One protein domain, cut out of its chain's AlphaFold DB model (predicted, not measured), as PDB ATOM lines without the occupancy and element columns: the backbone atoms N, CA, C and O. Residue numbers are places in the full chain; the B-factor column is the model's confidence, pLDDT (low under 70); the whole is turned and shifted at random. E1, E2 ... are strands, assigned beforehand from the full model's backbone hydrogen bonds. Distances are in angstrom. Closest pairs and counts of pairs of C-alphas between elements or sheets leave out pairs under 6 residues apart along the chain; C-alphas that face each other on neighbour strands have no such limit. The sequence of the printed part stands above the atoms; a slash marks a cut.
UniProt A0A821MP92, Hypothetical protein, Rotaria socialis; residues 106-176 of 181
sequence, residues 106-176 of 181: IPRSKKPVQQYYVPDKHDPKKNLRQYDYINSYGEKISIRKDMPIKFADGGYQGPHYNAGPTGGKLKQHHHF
ATOM      1  N   ILE A 106     -31.779 -36.347 -57.569       92.81
ATOM      2  CA  ILE A 106     -32.606 -36.160 -56.375       92.81
ATOM      3  C   ILE A 106     -33.341 -34.819 -56.494       92.81
ATOM      4  O   ILE A 106     -32.699 -33.766 -56.437       92.81
ATOM      5  N   PRO A 107     -34.688 -34.794 -56.542       91.31
ATOM      6  CA  PRO A 107     -35.431 -33.538 -56.595       91.31
ATOM      7  C   PRO A 107     -35.052 -32.611 -55.438       91.31
ATOM      8  O   PRO A 107     -34.991 -33.031 -54.278       91.31
ATOM      9  N   ARG A 108     -34.819 -31.323 -55.711       91.62
ATOM     10  CA  ARG A 108     -34.344 -30.358 -54.700       91.62
ATOM     11  C   ARG A 108     -35.264 -30.252 -53.478       91.62
ATOM     12  O   ARG A 108     -34.754 -30.099 -52.368       91.62
ATOM     13  N   SER A 109     -36.572 -30.430 -53.658       92.00
ATOM     14  CA  SER A 109     -37.591 -30.477 -52.596       92.00
ATOM     15  C   SER A 109     -37.647 -31.806 -51.827       92.00
ATOM     16  O   SER A 109     -38.187 -31.846 -50.723       92.00
ATOM     17  N   LYS A 110     -37.078 -32.895 -52.369       94.38
ATOM     18  CA  LYS A 110     -37.095 -34.228 -51.748       94.38
ATOM     19  C   LYS A 110     -36.420 -34.187 -50.374       94.38
ATOM     20  O   LYS A 110     -35.266 -33.758 -50.255       94.38
ATOM     21  N   LYS A 111     -37.140 -34.655 -49.352       96.69
ATOM     22  CA  LYS A 111     -36.609 -34.895 -48.004       96.69
ATOM     23  C   LYS A 111     -35.826 -36.219 -47.973       96.69
ATOM     24  O   LYS A 111     -36.155 -37.115 -48.751       96.69
ATOM     25  N   PRO A 112     -34.787 -36.333 -47.130       97.38
ATOM     26  CA  PRO A 112     -34.063 -37.588 -46.969       97.38
ATOM     27  C   PRO A 112     -34.989 -38.666 -46.408       97.38
ATOM     28  O   PRO A 112     -35.858 -38.371 -45.587       97.38
ATOM     29  N   VAL A 113     -34.777 -39.902 -46.850       97.44
ATOM     30  CA  VAL A 113     -35.430 -41.091 -46.291       97.44
ATOM     31  C   VAL A 113     -34.862 -41.374 -44.905       97.44
ATOM     32  O   VAL A 113     -35.606 -41.692 -43.984       97.44
ATOM     33  N   GLN A 114     -33.552 -41.182 -44.740       96.88
ATOM     34  CA  GLN A 114     -32.871 -41.355 -43.466       96.88
ATOM     35  C   GLN A 114     -31.809 -40.278 -43.260       96.88
ATOM     36  O   GLN A 114     -31.197 -39.779 -44.206       96.88
ATOM     37  N   GLN A 115     -31.592 -39.909 -42.002       97.06
ATOM     38  CA  GLN A 115     -30.529 -38.998 -41.585       97.06
ATOM     39  C   GLN A 115     -29.863 -39.598 -40.355       97.06
ATOM     40  O   GLN A 115     -30.555 -39.985 -39.416       97.06
ATOM     41  N   TYR A 116     -28.540 -39.673 -40.363       95.75
ATOM     42  CA  TYR A 116     -27.767 -40.241 -39.263       95.75
ATOM     43  C   TYR A 116     -26.354 -39.667 -39.252       95.75
ATOM     44  O   TYR A 116     -25.954 -38.906 -40.139       95.75
ATOM     45  N   TYR A 117     -25.619 -40.007 -38.202       95.50
ATOM     46  CA  TYR A 117     -24.225 -39.641 -38.046       95.50
ATOM     47  C   TYR A 117     -23.334 -40.843 -38.329       95.50
ATOM     48  O   TYR A 117     -23.652 -41.959 -37.927       95.50
ATOM     49  N   VAL A 118     -22.218 -40.598 -39.008       94.00
ATOM     50  CA  VAL A 118     -21.154 -41.582 -39.229       94.00
ATOM     51  C   VAL A 118     -19.834 -41.025 -38.700       94.00
ATOM     52  O   VAL A 118     -19.619 -39.815 -38.817       94.00
ATOM     53  N   PRO A 119     -18.956 -41.853 -38.115       93.44
ATOM     54  CA  PRO A 119     -17.651 -41.385 -37.668       93.44
ATOM     55  C   PRO A 119     -16.818 -40.924 -38.868       93.44
ATOM     56  O   PRO A 119     -16.853 -41.539 -39.938       93.44
ATOM     57  N   ASP A 120     -16.072 -39.835 -38.697       89.94
ATOM     58  CA  ASP A 120     -15.084 -39.419 -39.686       89.94
ATOM     59  C   ASP A 120     -13.921 -40.423 -39.743       89.94
ATOM     60  O   ASP A 120     -13.494 -40.980 -38.730       89.94
ATOM     61  N   LYS A 121     -13.389 -40.652 -40.947       86.38
ATOM     62  CA  LYS A 121     -12.287 -41.602 -41.150       86.38
ATOM     63  C   LYS A 121     -10.975 -41.090 -40.549       86.38
ATOM     64  O   LYS A 121     -10.152 -41.897 -40.123       86.38
ATOM     65  N   HIS A 122     -10.755 -39.778 -40.572       85.12
ATOM     66  CA  HIS A 122      -9.507 -39.159 -40.129       85.12
ATOM     67  C   HIS A 122      -9.540 -38.797 -38.641       85.12
ATOM     68  O   HIS A 122      -8.502 -38.815 -37.987       85.12
ATOM     69  N   ASP A 123     -10.724 -38.520 -38.099       86.81
ATOM     70  CA  ASP A 123     -10.953 -38.260 -36.682       86.81
ATOM     71  C   ASP A 123     -12.231 -38.965 -36.187       86.81
ATOM     72  O   ASP A 123     -13.309 -38.366 -36.186       86.81
ATOM     73  N   PRO A 124     -12.136 -40.220 -35.705       88.94
ATOM     74  CA  PRO A 124     -13.296 -41.008 -35.276       88.94
ATOM     75  C   PRO A 124     -14.107 -40.396 -34.126       88.94
ATOM     76  O   PRO A 124     -15.228 -40.829 -33.870       88.94
ATOM     77  N   LYS A 125     -13.564 -39.398 -33.411       90.88
ATOM     78  CA  LYS A 125     -14.298 -38.671 -32.363       90.88
ATOM     79  C   LYS A 125     -15.294 -37.674 -32.952       90.88
ATOM     80  O   LYS A 125     -16.171 -37.188 -32.236       90.88
ATOM     81  N   LYS A 126     -15.158 -37.341 -34.237       89.31
ATOM     82  CA  LYS A 126     -16.062 -36.451 -34.955       89.31
ATOM     83  C   LYS A 126     -17.099 -37.249 -35.726       89.31
ATOM     84  O   LYS A 126     -16.797 -38.199 -36.437       89.31
ATOM     85  N   ASN A 127     -18.336 -36.784 -35.618       93.19
ATOM     86  CA  ASN A 127     -19.492 -37.378 -36.264       93.19
ATOM     87  C   ASN A 127     -19.936 -36.506 -37.441       93.19
ATOM     88  O   ASN A 127     -20.339 -35.354 -37.266       93.19
ATOM     89  N   LEU A 128     -19.877 -37.064 -38.644       94.00
ATOM     90  CA  LEU A 128     -20.303 -36.429 -39.885       94.00
ATOM     91  C   LEU A 128     -21.777 -36.719 -40.146       94.00
ATOM     92  O   LEU A 128     -22.245 -37.842 -39.972       94.00
ATOM     93  N   ARG A 129     -22.518 -35.713 -40.609       94.88
ATOM     94  CA  ARG A 129     -23.942 -35.868 -40.925       94.88
ATOM     95  C   ARG A 129     -24.116 -36.430 -42.334       94.88
ATOM     96  O   ARG A 129     -23.691 -35.789 -43.300       94.88
ATOM     97  N   GLN A 130     -24.778 -37.582 -42.436       97.00
ATOM     98  CA  GLN A 130     -25.110 -38.262 -43.686       97.00
ATOM     99  C   GLN A 130     -26.629 -38.283 -43.909       97.00
ATOM    100  O   GLN A 130     -27.420 -38.401 -42.969       97.00
ATOM    101  N   TYR A 131     -27.024 -38.131 -45.169       97.94
ATOM    102  CA  TYR A 131     -28.405 -38.096 -45.626       97.94
ATOM    103  C   TYR A 131     -28.589 -39.119 -46.737       97.94
ATOM    104  O   TYR A 131     -27.936 -39.012 -47.774       97.94
ATOM    105  N   ASP A 132     -29.522 -40.043 -46.549       97.81
ATOM    106  CA  ASP A 132     -29.843 -41.052 -47.550       97.81
ATOM    107  C   ASP A 132     -31.149 -40.690 -48.258       97.81
ATOM    108  O   ASP A 132     -32.139 -40.277 -47.643       97.81
ATOM    109  N   TYR A 133     -31.146 -40.839 -49.576       97.88
ATOM    110  CA  TYR A 133     -32.230 -40.501 -50.487       97.88
ATOM    111  C   TYR A 133     -32.546 -41.681 -51.393       97.88
ATOM    112  O   TYR A 133     -31.688 -42.509 -51.675       97.88
ATOM    113  N   ILE A 134     -33.772 -41.691 -51.905       95.94
ATOM    114  CA  ILE A 134     -34.120 -42.432 -53.116       95.94
ATOM    115  C   ILE A 134     -34.249 -41.393 -54.228       95.94
ATOM    116  O   ILE A 134     -35.028 -40.437 -54.085       95.94
ATOM    117  N   ASN A 135     -33.441 -41.530 -55.278       93.38
ATOM    118  CA  ASN A 135     -33.465 -40.619 -56.421       93.38
ATOM    119  C   ASN A 135     -34.639 -40.928 -57.369       93.38
ATOM    120  O   ASN A 135     -35.436 -41.839 -57.135       93.38
ATOM    121  N   SER A 136     -34.783 -40.146 -58.439       87.56
ATOM    122  CA  SER A 136     -35.826 -40.355 -59.453       87.56
ATOM    123  C   SER A 136     -35.710 -41.679 -60.214       87.56
ATOM    124  O   SER A 136     -36.666 -42.068 -60.878       87.56
ATOM    125  N   TYR A 137     -34.562 -42.353 -60.123       84.81
ATOM    126  CA  TYR A 137     -34.277 -43.640 -60.756       84.81
ATOM    127  C   TYR A 137     -34.540 -44.836 -59.829       84.81
ATOM    128  O   TYR A 137     -34.288 -45.968 -60.224       84.81
ATOM    129  N   GLY A 138     -35.012 -44.599 -58.598       87.81
ATOM    130  CA  GLY A 138     -35.228 -45.650 -57.598       87.81
ATOM    131  C   GLY A 138     -33.965 -46.081 -56.844       87.81
ATOM    132  O   GLY A 138     -34.031 -46.967 -55.995       87.81
ATOM    133  N   GLU A 139     -32.820 -45.443 -57.087       92.44
ATOM    134  CA  GLU A 139     -31.541 -45.808 -56.481       92.44
ATOM    135  C   GLU A 139     -31.353 -45.134 -55.118       92.44
ATOM    136  O   GLU A 139     -31.761 -43.986 -54.899       92.44
ATOM    137  N   LYS A 140     -30.678 -45.837 -54.201       96.00
ATOM    138  CA  LYS A 140     -30.291 -45.292 -52.896       96.00
ATOM    139  C   LYS A 140     -28.997 -44.494 -53.019       96.00
ATOM    140  O   LYS A 140     -27.950 -45.048 -53.353       96.00
ATOM    141  N   ILE A 141     -29.074 -43.207 -52.710       97.00
ATOM    142  CA  ILE A 141     -27.953 -42.271 -52.777       97.00
ATOM    143  C   ILE A 141     -27.714 -41.671 -51.398       97.00
ATOM    144  O   ILE A 141     -28.641 -41.173 -50.760       97.00
ATOM    145  N   SER A 142     -26.456 -41.638 -50.979       98.12
ATOM    146  CA  SER A 142     -26.015 -40.968 -49.762       98.12
ATOM    147  C   SER A 142     -25.311 -39.658 -50.104       98.12
ATOM    148  O   SER A 142     -24.471 -39.608 -51.000       98.12
ATOM    149  N   ILE A 143     -25.628 -38.598 -49.363       97.69
ATOM    150  CA  ILE A 143     -24.907 -37.321 -49.383       97.69
ATOM    151  C   ILE A 143     -24.409 -37.044 -47.967       97.69
ATOM    152  O   ILE A 143     -25.197 -37.039 -47.021       97.69
ATOM    153  N   ARG A 144     -23.116 -36.769 -47.801       97.00
ATOM    154  CA  ARG A 144     -22.491 -36.482 -46.505       97.00
ATOM    155  C   ARG A 144     -21.724 -35.170 -46.551       97.00
ATOM    156  O   ARG A 144     -21.123 -34.838 -47.567       97.00
ATOM    157  N   LYS A 145     -21.784 -34.398 -45.467       94.56
ATOM    158  CA  LYS A 145     -20.944 -33.206 -45.306       94.56
ATOM    159  C   LYS A 145     -19.635 -33.620 -44.645       94.56
ATOM    160  O   LYS A 145     -19.655 -33.955 -43.460       94.56
ATOM    161  N   ASP A 146     -18.536 -33.536 -45.381       91.31
ATOM    162  CA  ASP A 146     -17.224 -33.948 -44.888       91.31
ATOM    163  C   ASP A 146     -16.420 -32.721 -44.445       91.31
ATOM    164  O   ASP A 146     -16.658 -31.580 -44.870       91.31
ATOM    165  N   MET A 147     -15.513 -32.946 -43.496       85.38
ATOM    166  CA  MET A 147     -14.661 -31.889 -42.970       85.38
ATOM    167  C   MET A 147     -13.506 -31.589 -43.926       85.38
ATOM    168  O   MET A 147     -13.114 -32.453 -44.711       85.38
ATOM    169  N   PRO A 148     -12.943 -30.371 -43.869       88.69
ATOM    170  CA  PRO A 148     -11.727 -30.073 -44.601       88.69
ATOM    171  C   PRO A 148     -10.568 -30.947 -44.126       88.69
ATOM    172  O   PRO A 148     -10.428 -31.191 -42.925       88.69
ATOM    173  N   ILE A 149      -9.719 -31.366 -45.059       87.12
ATOM    174  CA  ILE A 149      -8.559 -32.218 -44.798       87.12
ATOM    175  C   ILE A 149      -7.312 -31.495 -45.293       87.12
ATOM    176  O   ILE A 149      -7.286 -30.966 -46.403       87.12
ATOM    177  N   LYS A 150      -6.265 -31.485 -44.466       86.44
ATOM    178  CA  LYS A 150      -4.922 -31.076 -44.876       86.44
ATOM    179  C   LYS A 150      -4.084 -32.333 -45.095       86.44
ATOM    180  O   LYS A 150      -4.006 -33.178 -44.207       86.44
ATOM    181  N   PHE A 151      -3.503 -32.457 -46.277       84.38
ATOM    182  CA  PHE A 151      -2.653 -33.575 -46.664       84.38
ATOM    183  C   PHE A 151      -1.196 -33.320 -46.249       84.38
ATOM    184  O   PHE A 151      -0.790 -32.181 -46.003       84.38
ATOM    185  N   ALA A 152      -0.414 -34.395 -46.129       84.88
ATOM    186  CA  ALA A 152       0.973 -34.335 -45.661       84.88
ATOM    187  C   ALA A 152       1.912 -33.595 -46.633       84.88
ATOM    188  O   ALA A 152       2.903 -33.013 -46.204       84.88
ATOM    189  N   ASP A 153       1.569 -33.575 -47.919       87.94
ATOM    190  CA  ASP A 153       2.260 -32.849 -48.991       87.94
ATOM    191  C   ASP A 153       1.952 -31.337 -49.007       87.94
ATOM    192  O   ASP A 153       2.439 -30.606 -49.866       87.94
ATOM    193  N   GLY A 154       1.139 -30.854 -48.062       83.81
ATOM    194  CA  GLY A 154       0.696 -29.464 -47.995       83.81
ATOM    195  C   GLY A 154      -0.593 -29.177 -48.770       83.81
ATOM    196  O   GLY A 154      -1.113 -28.065 -48.657       83.81
ATOM    197  N   GLY A 155      -1.154 -30.155 -49.488       85.69
ATOM    198  CA  GLY A 155      -2.445 -30.025 -50.154       85.69
ATOM    199  C   GLY A 155      -3.589 -29.781 -49.163       85.69
ATOM    200  O   GLY A 155      -3.572 -30.253 -48.024       85.69
ATOM    201  N   TYR A 156      -4.620 -29.054 -49.595       84.81
ATOM    202  CA  TYR A 156      -5.798 -28.772 -48.774       84.81
ATOM    203  C   TYR A 156      -7.081 -29.087 -49.530       84.81
ATOM    204  O   TYR A 156      -7.391 -28.476 -50.553       84.81
ATOM    205  N   GLN A 157      -7.862 -30.014 -48.988       85.19
ATOM    206  CA  GLN A 157      -9.234 -30.230 -49.406       85.19
ATOM    207  C   GLN A 157     -10.144 -29.379 -48.524       85.19
ATOM    208  O   GLN A 157     -10.328 -29.665 -47.342       85.19
ATOM    209  N   GLY A 158     -10.719 -28.327 -49.105       88.25
ATOM    210  CA  GLY A 158     -11.670 -27.462 -48.412       88.25
ATOM    211  C   GLY A 158     -12.981 -28.165 -48.027       88.25
ATOM    212  O   GLY A 158     -13.183 -29.349 -48.320       88.25
ATOM    213  N   PRO A 159     -13.912 -27.436 -47.386       90.62
ATOM    214  CA  PRO A 159     -15.237 -27.953 -47.072       90.62
ATOM    215  C   PRO A 159     -15.954 -28.459 -48.326       90.62
ATOM    216  O   PRO A 159     -15.956 -27.801 -49.369       90.62
ATOM    217  N   HIS A 160     -16.578 -29.627 -48.223       93.75
ATOM    218  CA  HIS A 160     -17.256 -30.228 -49.361       93.75
ATOM    219  C   HIS A 160     -18.372 -31.182 -48.925       93.75
ATOM    220  O   HIS A 160     -18.456 -31.609 -47.772       93.75
ATOM    221  N   TYR A 161     -19.263 -31.485 -49.863       95.31
ATOM    222  CA  TYR A 161     -20.168 -32.621 -49.757       95.31
ATOM    223  C   TYR A 161     -19.622 -33.788 -50.567       95.31
ATOM    224  O   TYR A 161     -19.163 -33.587 -51.689       95.31
ATOM    225  N   ASN A 162     -19.725 -34.988 -50.007       95.12
ATOM    226  CA  ASN A 162     -19.481 -36.236 -50.707       95.12
ATOM    227  C   ASN A 162     -20.806 -36.901 -51.070       95.12
ATOM    228  O   ASN A 162     -21.710 -36.949 -50.234       95.12
ATOM    229  N   ALA A 163     -20.931 -37.406 -52.296       95.25
ATOM    230  CA  ALA A 163     -22.141 -38.072 -52.766       95.25
ATOM    231  C   ALA A 163     -21.859 -39.343 -53.586       95.25
ATOM    232  O   ALA A 163     -20.776 -39.521 -54.157       95.25
ATOM    233  N   GLY A 164     -22.833 -40.253 -53.603       94.31
ATOM    234  CA  GLY A 164     -22.799 -41.481 -54.396       94.31
ATOM    235  C   GLY A 164     -23.744 -42.569 -53.872       94.31
ATOM    236  O   GLY A 164     -24.518 -42.312 -52.947       94.31
ATOM    237  N   PRO A 165     -23.678 -43.788 -54.438       94.56
ATOM    238  CA  PRO A 165     -24.503 -44.915 -54.005       94.56
ATOM    239  C   PRO A 165     -24.330 -45.234 -52.516       94.56
ATOM    240  O   PRO A 165     -23.207 -45.287 -52.003       94.56
ATOM    241  N   THR A 166     -25.443 -45.475 -51.824       93.00
ATOM    242  CA  THR A 166     -25.442 -45.863 -50.406       93.00
ATOM    243  C   THR A 166     -24.696 -47.184 -50.197       93.00
ATOM    244  O   THR A 166     -24.822 -48.112 -50.990       93.00
ATOM    245  N   GLY A 167     -23.905 -47.273 -49.122       87.75
ATOM    246  CA  GLY A 167     -23.080 -48.449 -48.805       87.75
ATOM    247  C   GLY A 167     -21.769 -48.545 -49.597       87.75
ATOM    248  O   GLY A 167     -20.929 -49.385 -49.285       87.75
ATOM    249  N   GLY A 168     -21.562 -47.670 -50.586       88.56
ATOM    250  CA  GLY A 168     -20.331 -47.579 -51.363       88.56
ATOM    251  C   GLY A 168     -19.434 -46.406 -50.965       88.56
ATOM    252  O   GLY A 168     -19.713 -45.623 -50.054       88.56
ATOM    253  N   LYS A 169     -18.330 -46.251 -51.703       88.12
ATOM    254  CA  LYS A 169     -17.478 -45.057 -51.612       88.12
ATOM    255  C   LYS A 169     -18.203 -43.863 -52.244       88.12
ATOM    256  O   LYS A 169     -18.553 -43.913 -53.422       88.12
ATOM    257  N   LEU A 170     -18.347 -42.776 -51.489       91.94
ATOM    258  CA  LEU A 170     -18.881 -41.501 -51.978       91.94
ATOM    259  C   LEU A 170     -17.799 -40.783 -52.802       91.94
ATOM    260  O   LEU A 170     -16.911 -40.147 -52.242       91.94
ATOM    261  N   LYS A 171     -17.807 -40.985 -54.124       89.50
ATOM    262  CA  LYS A 171     -16.741 -40.529 -55.040       89.50
ATOM    263  C   LYS A 171     -16.958 -39.119 -55.593       89.50
ATOM    264  O   LYS A 171     -16.042 -38.563 -56.189       89.50
ATOM    265  N   GLN A 172     -18.162 -38.570 -55.472       91.06
ATOM    266  CA  GLN A 172     -18.469 -37.244 -55.994       91.06
ATOM    267  C   GLN A 172     -18.157 -36.204 -54.928       91.06
ATOM    268  O   GLN A 172     -18.693 -36.294 -53.829       91.06
ATOM    269  N   HIS A 173     -17.323 -35.226 -55.263       92.31
ATOM    270  CA  HIS A 173     -16.925 -34.151 -54.362       92.31
ATOM    271  C   HIS A 173     -17.585 -32.845 -54.809       92.31
ATOM    272  O   HIS A 173     -17.471 -32.471 -55.968       92.31
ATOM    273  N   HIS A 174     -18.261 -32.138 -53.903       93.00
ATOM    274  CA  HIS A 174     -18.898 -30.847 -54.179       93.00
ATOM    275  C   HIS A 174     -18.380 -29.792 -53.200       93.00
ATOM    276  O   HIS A 174     -18.842 -29.702 -52.060       93.00
ATOM    277  N   HIS A 175     -17.398 -29.017 -53.642       92.12
ATOM    278  CA  HIS A 175     -16.659 -28.043 -52.852       92.12
ATOM    279  C   HIS A 175     -17.426 -26.736 -52.659       92.12
ATOM    280  O   HIS A 175     -18.204 -26.297 -53.513       92.12
ATOM    281  N   PHE A 176     -17.170 -26.086 -51.528       91.75
ATOM    282  CA  PHE A 176     -17.636 -24.735 -51.248       91.75
ATOM    283  C   PHE A 176     -16.644 -23.989 -50.348       91.75
ATOM    284  O   PHE A 176     -15.925 -24.631 -49.577       91.75
TER     285      PHE A 176
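What this domain is: This is residues 106 to 176 of the 181 residues of the protein "Hypothetical protein" of Rotaria socialis (UniProt A0A821MP92). This is a single, strongly twisted sheet of five strands, E1 to E5, laid side by side in chain order, and the long loop of the E3 and E4 hairpin, residues 147 to 159, reaches away from it as an arm. The 71 printed residues hold no named helix; the class is all strand, though under half of the residues, 31, are in named strands. The order E1, E2, E3, E4, E5 is antiparallel throughout. The whole is only just compact, close to loose, with a radius of gyration of the C-alphas of 13.2 A, and is elongated, spanning 40 by 22 by 21 A.

Where its parts are: Find C-alpha 114 at (-32.871, -41.355, -43.466), where E1 begins; it runs 16.3 A to residue 119. E2, residues 127 to 134, is the longest at 22.9 A. E3, residues 140 to 146, covers 19.1 A, and E4, residues 160 to 165, 17.0 A. E5, residues 172 to 175, ends at C-alpha 175, (-16.659, -28.043, -52.852).

How they stand to each other: The strands form a meander, each the antiparallel neighbour of the one before, and each successive pair is a hairpin. Look first at E1 and E2, at 147 degrees: N 118 and O 128 are 2.9 A apart. Between E2 and E3, N 131 and O 143 are 2.8 A apart. Between E3 and E4, N 144 and O 162 are 2.8 A apart. For E4 and E5, at 163 degrees, check N 174 and O 161, 2.8 A apart. The edge strands E1 and E5 are apart.

The domain as a whole: The C-alphas of Gly 138 and Gly 154, the two farthest apart, are 40.6 A from each other. The E3 to E4 link is long; in it residues 149 to 150 pair antiparallel with 156 to 157. The printed part has no cut, and no printed residue is under 70 in pLDDT.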